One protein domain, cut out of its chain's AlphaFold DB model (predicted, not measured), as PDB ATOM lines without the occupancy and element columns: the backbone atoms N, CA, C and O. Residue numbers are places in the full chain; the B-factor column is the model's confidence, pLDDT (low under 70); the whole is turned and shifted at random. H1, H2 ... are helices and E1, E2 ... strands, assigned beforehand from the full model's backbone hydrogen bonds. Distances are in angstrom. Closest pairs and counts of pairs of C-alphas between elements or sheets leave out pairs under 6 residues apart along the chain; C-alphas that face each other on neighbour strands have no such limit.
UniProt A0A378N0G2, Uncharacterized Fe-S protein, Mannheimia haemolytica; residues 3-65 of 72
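Overview. This is residues 3 to 65 of the 72 residues of the protein "Uncharacterized Fe-S protein" of Mannheimia haemolytica (UniProt A0A378N0G2). The model is a flat, open ring with an empty middle: the sheet E1 - E2 - E3 on one side, the hairpin E4 and E5 opposite, residues 3 to 15 and short helix H1 along a third. The 63 printed residues include, in order, H1 E1 E2 E3 E4 E5; both sheets are antiparallel, the class mostly strand. It is loose, radius of gyration of the C-alphas 13.6 A, spanning 35 by 30 by 16 A.

Arrangement. E1, residues 21 to 26, E2, 29 to 34, and E3, 39 to 43, form a meander, each strand the antiparallel neighbour of the one before; N 24 and O 31, and N 32 and O 40, are within hydrogen-bond range at 2.8 A. H1, residues 16 to 20, only grazes this sheet; the closest C-alphas of H1 and E2, Arg 20 and His 34, are 5.5 A apart. In H1, 0 of 1 O i to N i+4 pairs and 2 of 2 O i to N i+3 pairs are within range. E4, 49 to 55, and E5, 58 to 64, form a hairpin at 148 degrees, N 64 and O 49 within range at 2.8 A; both are apart from H1, E1, E2 and E3.

Along the chain. H1 begins at C-alpha 16 (24.901, -68.764, -112.751); E5 ends at C-alpha 64 (14.762, -57.529, -133.019). E4 is 18.4 A long, E5 17.4 A.

Size, cuts and confidence. The farthest C-alphas, Gly 37 and Gly 57, are 37.2 A apart. The printed part has no cut, the links are tight, and no printed residue is under 70 in pLDDT.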
ATOM      1  N   ALA A   3      17.492 -65.442-124.276       79.44
ATOM      2  CA  ALA A   3      17.344 -66.603-125.143       79.44
ATOM      3  C   ALA A   3      18.501 -66.673-126.143       79.44
ATOM      4  O   ALA A   3      19.037 -65.647-126.562       79.44
ATOM      5  N   GLU A   4      18.876 -67.891-126.518       81.31
ATOM      6  CA  GLU A   4      19.734 -68.145-127.670       81.31
ATOM      7  C   GLU A   4      18.993 -67.788-128.978       81.31
ATOM      8  O   GLU A   4      17.759 -67.805-129.012       81.31
ATOM      9  N   PRO A   5      19.709 -67.535-130.092       75.38
ATOM     10  CA  PRO A   5      19.086 -67.255-131.393       75.38
ATOM     11  C   PRO A   5      18.143 -68.353-131.914       75.38
ATOM     12  O   PRO A   5      17.305 -68.084-132.765       75.38
ATOM     13  N   ASN A   6      18.272 -69.583-131.412       77.31
ATOM     14  CA  ASN A   6      17.386 -70.711-131.722       77.31
ATOM     15  C   ASN A   6      16.096 -70.734-130.864       77.31
ATOM     16  O   ASN A   6      15.359 -71.715-130.909       77.31
ATOM     17  N   GLY A   7      15.849 -69.706-130.043       70.75
ATOM     18  CA  GLY A   7      14.675 -69.594-129.169       70.75
ATOM     19  C   GLY A   7      14.808 -70.297-127.814       70.75
ATOM     20  O   GLY A   7      13.903 -70.221-126.983       70.75
ATOM     21  N   LYS A   8      15.931 -70.967-127.531       80.12
ATOM     22  CA  LYS A   8      16.140 -71.655-126.254       80.12
ATOM     23  C   LYS A   8      16.417 -70.662-125.131       80.12
ATOM     24  O   LYS A   8      17.383 -69.903-125.172       80.12
ATOM     25  N   PHE A   9      15.624 -70.731-124.067       82.81
ATOM     26  CA  PHE A   9      15.820 -69.876-122.901       82.81
ATOM     27  C   PHE A   9      17.061 -70.224-122.084       82.81
ATOM     28  O   PHE A   9      17.288 -71.376-121.695       82.81
ATOM     29  N   ILE A  10      17.803 -69.172-121.747       87.50
ATOM     30  CA  ILE A  10      18.882 -69.191-120.773       87.50
ATOM     31  C   ILE A  10      18.267 -68.826-119.425       87.50
ATOM     32  O   ILE A  10      17.585 -67.812-119.267       87.50
ATOM     33  N   THR A  11      18.482 -69.692-118.443       88.38
ATOM     34  CA  THR A  11      17.938 -69.528-117.091       88.38
ATOM     35  C   THR A  11      19.092 -69.432-116.113       88.38
ATOM     36  O   THR A  11      20.081 -70.141-116.290       88.38
ATOM     37  N   ALA A  12      18.936 -68.652-115.043       88.00
ATOM     38  CA  ALA A  12      19.972 -68.517-114.018       88.00
ATOM     39  C   ALA A  12      20.320 -69.854-113.327       88.00
ATOM     40  O   ALA A  12      21.411 -70.031-112.800       88.00
ATOM     41  N   ARG A  13      19.411 -70.842-113.381       88.31
ATOM     42  CA  ARG A  13      19.676 -72.218-112.931       88.31
ATOM     43  C   ARG A  13      20.705 -72.947-113.805       88.31
ATOM     44  O   ARG A  13      21.426 -73.792-113.294       88.31
ATOM     45  N   LYS A  14      20.721 -72.674-115.114       87.75
ATOM     46  CA  LYS A  14      21.642 -73.295-116.082       87.75
ATOM     47  C   LYS A  14      22.935 -72.502-116.235       87.75
ATOM     48  O   LYS A  14      23.972 -73.103-116.475       87.75
ATOM     49  N   ASP A  15      22.855 -71.185-116.094       91.12
ATOM     50  CA  ASP A  15      24.001 -70.290-116.177       91.12
ATOM     51  C   ASP A  15      23.995 -69.322-114.978       91.12
ATOM     52  O   ASP A  15      23.230 -68.350-114.965       91.12
ATOM     53  N   PRO A  16      24.820 -69.592-113.947       92.25
ATOM     54  CA  PRO A  16      24.901 -68.764-112.751       92.25
ATOM     55  C   PRO A  16      25.376 -67.330-113.007       92.25
ATOM     56  O   PRO A  16      25.210 -66.487-112.124       92.25
ATOM     57  N   GLU A  17      25.951 -67.031-114.181       92.38
ATOM     58  CA  GLU A  17      26.374 -65.672-114.541       92.38
ATOM     59  C   GLU A  17      25.193 -64.691-114.529       92.38
ATOM     60  O   GLU A  17      25.321 -63.529-114.148       92.38
ATOM     61  N   LEU A  18      23.983 -65.178-114.822       92.50
ATOM     62  CA  LEU A  18      22.781 -64.346-114.796       92.50
ATOM     63  C   LEU A  18      22.488 -63.754-113.407       92.50
ATOM     64  O   LEU A  18      21.843 -62.713-113.340       92.50
ATOM     65  N   TYR A  19      22.964 -64.358-112.308       94.81
ATOM     66  CA  TYR A  19      22.806 -63.786-110.962       94.81
ATOM     67  C   TYR A  19      23.720 -62.591-110.697       94.81
ATOM     68  O   TYR A  19      23.473 -61.826-109.765       94.81
ATOM     69  N   ARG A  20      24.780 -62.421-111.490       96.12
ATOM     70  CA  ARG A  20      25.700 -61.289-111.369       96.12
ATOM     71  C   ARG A  20      25.278 -60.100-112.227       96.12
ATOM     72  O   ARG A  20      25.940 -59.065-112.191       96.12
ATOM     73  N   LEU A  21      24.187 -60.227-112.982       95.69
ATOM     74  CA  LEU A  21      23.628 -59.167-113.810       95.69
ATOM     75  C   LEU A  21      22.445 -58.492-113.108       95.69
ATOM     76  O   LEU A  21      21.530 -59.152-112.623       95.69
ATOM     77  N   ALA A  22      22.427 -57.163-113.130       96.25
ATOM     78  CA  ALA A  22      21.268 -56.347-112.788       96.25
ATOM     79  C   ALA A  22      20.843 -55.526-114.010       96.25
ATOM     80  O   ALA A  22      21.682 -55.101-114.805       96.25
ATOM     81  N   ALA A  23      19.536 -55.321-114.168       95.81
ATOM     82  CA  ALA A  23      18.955 -54.585-115.284       95.81
ATOM     83  C   ALA A  23      18.102 -53.430-114.757       95.81
ATOM     84  O   ALA A  23      17.173 -53.641-113.979       95.81
ATOM     85  N   PHE A  24      18.410 -52.218-115.206       97.00
ATOM     86  CA  PHE A  24      17.747 -50.988-114.794       97.00
ATOM     87  C   PHE A  24      17.103 -50.325-116.015       97.00
ATOM     88  O   PHE A  24      17.824 -49.949-116.947       97.00
ATOM     89  N   PRO A  25      15.768 -50.178-116.045       96.81
ATOM     90  CA  PRO A  25      15.105 -49.387-117.071       96.81
ATOM     91  C   PRO A  25      15.593 -47.937-117.028       96.81
ATOM     92  O   PRO A  25      15.700 -47.338-115.958       96.81
ATOM     93  N   ILE A  26      15.872 -47.375-118.196       97.50
ATOM     94  CA  ILE A  26      16.184 -45.959-118.398       97.50
ATOM     95  C   ILE A  26      15.309 -45.423-119.534       97.50
ATOM     96  O   ILE A  26      14.738 -46.195-120.299       97.50
ATOM     97  N   ALA A  27      15.222 -44.100-119.688       97.88
ATOM     98  CA  ALA A  27      14.336 -43.483-120.682       97.88
ATOM     99  C   ALA A  27      14.555 -43.996-122.121       97.88
ATOM    100  O   ALA A  27      13.614 -44.072-122.904       97.88
ATOM    101  N   THR A  28      15.789 -44.363-122.471       96.94
ATOM    102  CA  THR A  28      16.177 -44.771-123.830       96.94
ATOM    103  C   THR A  28      16.354 -46.279-124.007       96.94
ATOM    104  O   THR A  28      16.656 -46.724-125.116       96.94
ATOM    105  N   GLY A  29      16.208 -47.082-122.950       96.81
ATOM    106  CA  GLY A  29      16.562 -48.495-123.008       96.81
ATOM    107  C   GLY A  29      16.676 -49.182-121.654       96.81
ATOM    108  O   GLY A  29      16.022 -48.827-120.678       96.81
ATOM    109  N   VAL A  30      17.556 -50.177-121.591       96.94
ATOM    110  CA  VAL A  30      17.871 -50.916-120.365       96.94
ATOM    111  C   VAL A  30      19.374 -50.876-120.131       96.94
ATOM    112  O   VAL A  30      20.148 -51.336-120.973       96.94
ATOM    113  N   MET A  31      19.796 -50.336-118.987       97.69
ATOM    114  CA  MET A  31      21.180 -50.435-118.535       97.69
ATOM    115  C   MET A  31      21.386 -51.775-117.833       97.69
ATOM    116  O   MET A  31      20.695 -52.088-116.866       97.69
ATOM    117  N   ILE A  32      22.347 -52.553-118.313       97.06
ATOM    118  CA  ILE A  32      22.716 -53.851-117.754       97.06
ATOM    119  C   ILE A  32      24.069 -53.682-117.073       97.06
ATOM    120  O   ILE A  32      25.023 -53.193-117.680       97.06
ATOM    121  N   THR A  33      24.156 -54.070-115.808       98.00
ATOM    122  CA  THR A  33      25.375 -53.963-115.006       98.00
ATOM    123  C   THR A  33      25.771 -55.326-114.474       98.00
ATOM    124  O   THR A  33      24.920 -56.043-113.952       98.00
ATOM    125  N   HIS A  34      27.053 -55.654-114.547       97.56
ATOM    126  CA  HIS A  34      27.624 -56.837-113.919       97.56
ATOM    127  C   HIS A  34      28.272 -56.468-112.573       97.56
ATOM    128  O   HIS A  34      28.758 -55.347-112.407       97.56
ATOM    129  N   THR A  35      28.337 -57.398-111.617       97.44
ATOM    130  CA  THR A  35      28.958 -57.155-110.297       97.44
ATOM    131  C   THR A  35      30.456 -56.835-110.357       97.44
ATOM    132  O   THR A  35      30.987 -56.264-109.411       97.44
ATOM    133  N   SER A  36      31.138 -57.127-111.472       97.06
ATOM    134  CA  SER A  36      32.518 -56.666-111.738       97.06
ATOM    135  C   SER A  36      32.624 -55.154-111.973       97.06
ATOM    136  O   SER A  36      33.728 -54.625-112.059       97.06
ATOM    137  N   GLY A  37      31.497 -54.456-112.132       95.69
ATOM    138  CA  GLY A  37      31.438 -53.040-112.486       95.69
ATOM    139  C   GLY A  37      31.303 -52.773-113.987       95.69
ATOM    140  O   GLY A  37      31.059 -51.628-114.366       95.69
ATOM    141  N   GLN A  38      31.402 -53.799-114.843       97.56
ATOM    142  CA  GLN A  38      31.130 -53.667-116.279       97.56
ATOM    143  C   GLN A  38      29.665 -53.311-116.535       97.56
ATOM    144  O   GLN A  38      28.761 -53.761-115.826       97.56
ATOM    145  N   LYS A  39      29.425 -52.500-117.568       97.12
ATOM    146  CA  LYS A  39      28.090 -52.014-117.927       97.12
ATOM    147  C   LYS A  39      27.908 -52.008-119.435       97.12
ATOM    148  O   LYS A  39      28.854 -51.746-120.175       97.12
ATOM    149  N   CYS A  40      26.682 -52.227-119.879       96.44
ATOM    150  CA  CYS A  40      26.257 -51.963-121.246       96.44
ATOM    151  C   CYS A  40      24.821 -51.429-121.261       96.44
ATOM    152  O   CYS A  40      24.108 -51.489-120.259       96.44
ATOM    153  N   VAL A  41      24.402 -50.869-122.395       96.75
ATOM    154  CA  VAL A  41      23.045 -50.347-122.582       96.75
ATOM    155  C   VAL A  41      22.446 -50.976-123.831       96.75
ATOM    156  O   VAL A  41      23.042 -50.914-124.905       96.75
ATOM    157  N   ALA A  42      21.259 -51.558-123.687       94.12
ATOM    158  CA  ALA A  42      20.422 -51.970-124.804       94.12
ATOM    159  C   ALA A  42      19.430 -50.837-125.107       94.12
ATOM    160  O   ALA A  42      18.495 -50.620-124.337       94.12
ATOM    161  N   LEU A  43      19.658 -50.087-126.188       95.31
ATOM    162  CA  LEU A  43      18.810 -48.956-126.585       95.31
ATOM    163  C   LEU A  43      17.565 -49.446-127.326       95.31
ATOM    164  O   LEU A  43      17.683 -50.279-128.218       95.31
ATOM    165  N   TYR A  44      16.388 -48.891-127.030       93.06
ATOM    166  CA  TYR A  44      15.146 -49.292-127.706       93.06
ATOM    167  C   TYR A  44      15.179 -49.023-129.214       93.06
ATOM    168  O   TYR A  44      14.701 -49.843-129.992       93.06
ATOM    169  N   GLN A  45      15.812 -47.924-129.631       94.12
ATOM    170  CA  GLN A  45      15.937 -47.548-131.044       94.12
ATOM    171  C   GLN A  45      16.734 -48.552-131.891       94.12
ATOM    172  O   GLN A  45      16.621 -48.536-133.110       94.12
ATOM    173  N   ASP A  46      17.544 -49.418-131.269       92.62
ATOM    174  CA  ASP A  46      18.313 -50.429-131.996       92.62
ATOM    175  C   ASP A  46      17.411 -51.586-132.482       92.62
ATOM    176  O   ASP A  46      17.808 -52.321-133.388       92.62
ATOM    177  N   PHE A  47      16.211 -51.756-131.906       90.88
ATOM    178  CA  PHE A  47      15.280 -52.860-132.172       90.88
ATOM    179  C   PHE A  47      14.199 -52.471-133.188       90.88
ATOM    180  O   PHE A  47      13.057 -52.181-132.830       90.88
ATOM    181  N   VAL A  48      14.565 -52.451-134.470       91.69
ATOM    182  CA  VAL A  48      13.698 -51.975-135.564       91.69
ATOM    183  C   VAL A  48      13.004 -53.088-136.352       91.69
ATOM    184  O   VAL A  48      11.956 -52.842-136.947       91.69
ATOM    185  N   GLU A  49      13.542 -54.308-136.347       89.94
ATOM    186  CA  GLU A  49      12.996 -55.429-137.122       89.94
ATOM    187  C   GLU A  49      11.853 -56.111-136.364       89.94
ATOM    188  O   GLU A  49      11.924 -56.244-135.148       89.94
ATOM    189  N   GLU A  50      10.812 -56.576-137.053       89.75
ATOM    190  CA  GLU A  50       9.779 -57.432-136.453       89.75
ATOM    191  C   GLU A  50       9.985 -58.880-136.881       89.75
ATOM    192  O   GLU A  50      10.136 -59.163-138.068       89.75
ATOM    193  N   GLN A  51       9.979 -59.800-135.919       85.94
ATOM    194  CA  GLN A  51      10.026 -61.234-136.192       85.94
ATOM    195  C   GLN A  51       9.037 -61.973-135.292       85.94
ATOM    196  O   GLN A  51       8.872 -61.630-134.118       85.94
ATOM    197  N   SER A  52       8.393 -63.003-135.843       87.06
ATOM    198  CA  SER A  52       7.536 -63.893-135.060       87.06
ATOM    199  C   SER A  52       8.372 -64.617-134.006       87.06
ATOM    200  O   SER A  52       9.497 -65.049-134.266       87.06
ATOM    201  N   SER A  53       7.852 -64.714-132.792       83.44
ATOM    202  CA  SER A  53       8.489 -65.397-131.672       83.44
ATOM    203  C   SER A  53       7.447 -66.164-130.874       83.44
ATOM    204  O   SER A  53       6.287 -65.763-130.804       83.44
ATOM    205  N   GLU A  54       7.872 -67.270-130.266       84.19
ATOM    206  CA  GLU A  54       7.008 -68.133-129.468       84.19
ATOM    207  C   GLU A  54       7.627 -68.393-128.095       84.19
ATOM    208  O   GLU A  54       8.801 -68.750-127.978       84.19
ATOM    209  N   VAL A  55       6.819 -68.244-127.044       76.94
ATOM    210  CA  VAL A  55       7.175 -68.636-125.678       76.94
ATOM    211  C   VAL A  55       6.028 -69.422-125.068       76.94
ATOM    212  O   VAL A  55       4.922 -68.905-124.935       76.94
ATOM    213  N   TRP A  56       6.295 -70.676-124.689       78.94
ATOM    214  CA  TRP A  56       5.311 -71.578-124.070       78.94
ATOM    215  C   TRP A  56       3.985 -71.671-124.856       78.94
ATOM    216  O   TRP A  56       2.911 -71.595-124.263       78.94
ATOM    217  N   GLY A  57       4.037 -71.784-126.189       84.50
ATOM    218  CA  GLY A  57       2.847 -71.829-127.050       84.50
ATOM    219  C   GLY A  57       2.251 -70.463-127.408       84.50
ATOM    220  O   GLY A  57       1.406 -70.373-128.299       84.50
ATOM    221  N   THR A  58       2.688 -69.381-126.756       85.06
ATOM    222  CA  THR A  58       2.199 -68.024-127.038       85.06
ATOM    223  C   THR A  58       3.041 -67.378-128.128       85.06
ATOM    224  O   THR A  58       4.233 -67.149-127.933       85.06
ATOM    225  N   HIS A  59       2.399 -67.052-129.249       87.50
ATOM    226  CA  HIS A  59       3.023 -66.386-130.388       87.50
ATOM    227  C   HIS A  59       2.852 -64.868-130.295       87.50
ATOM    228  O   HIS A  59       1.759 -64.378-130.006       87.50
ATOM    229  N   PHE A  60       3.916 -64.117-130.561       86.44
ATOM    230  CA  PHE A  60       3.897 -62.656-130.610       86.44
ATOM    231  C   PHE A  60       4.958 -62.120-131.574       86.44
ATOM    232  O   PHE A  60       5.968 -62.773-131.840       86.44
ATOM    233  N   ASN A  61       4.753 -60.900-132.071       88.81
ATOM    234  CA  ASN A  61       5.765 -60.198-132.856       88.81
ATOM    235  C   ASN A  61       6.771 -59.546-131.904       88.81
ATOM    236  O   ASN A  61       6.433 -58.624-131.161       88.81
ATOM    237  N   ALA A  62       8.008 -60.034-131.915       86.94
ATOM    238  CA  ALA A  62       9.109 -59.453-131.164       86.94
ATOM    239  C   ALA A  62       9.847 -58.413-132.014       86.94
ATOM    240  O   ALA A  62      10.023 -58.594-133.221       86.94
ATOM    241  N   LYS A  63      10.326 -57.343-131.370       89.00
ATOM    242  CA  LYS A  63      11.252 -56.389-131.988       89.00
ATOM    243  C   LYS A  63      12.685 -56.893-131.834       89.00
ATOM    244  O   LYS A  63      13.141 -57.137-130.719       89.00
ATOM    245  N   TRP A  64      13.390 -57.042-132.946       86.38
ATOM    246  CA  TRP A  64      14.762 -57.529-133.019       86.38
ATOM    247  C   TRP A  64      15.716 -56.408-133.407       86.38
ATOM    248  O   TRP A  64      15.380 -55.495-134.165       86.38
ATOM    249  N   ARG A  65      16.934 -56.484-132.864       85.75
ATOM    250  CA  ARG A  65      18.001 -55.549-133.206       85.75
ATOM    251  C   ARG A  65      18.427 -55.752-134.653       85.75
ATOM    252  O   ARG A  65      18.696 -56.887-135.039       85.75
TER     253      ARG A  65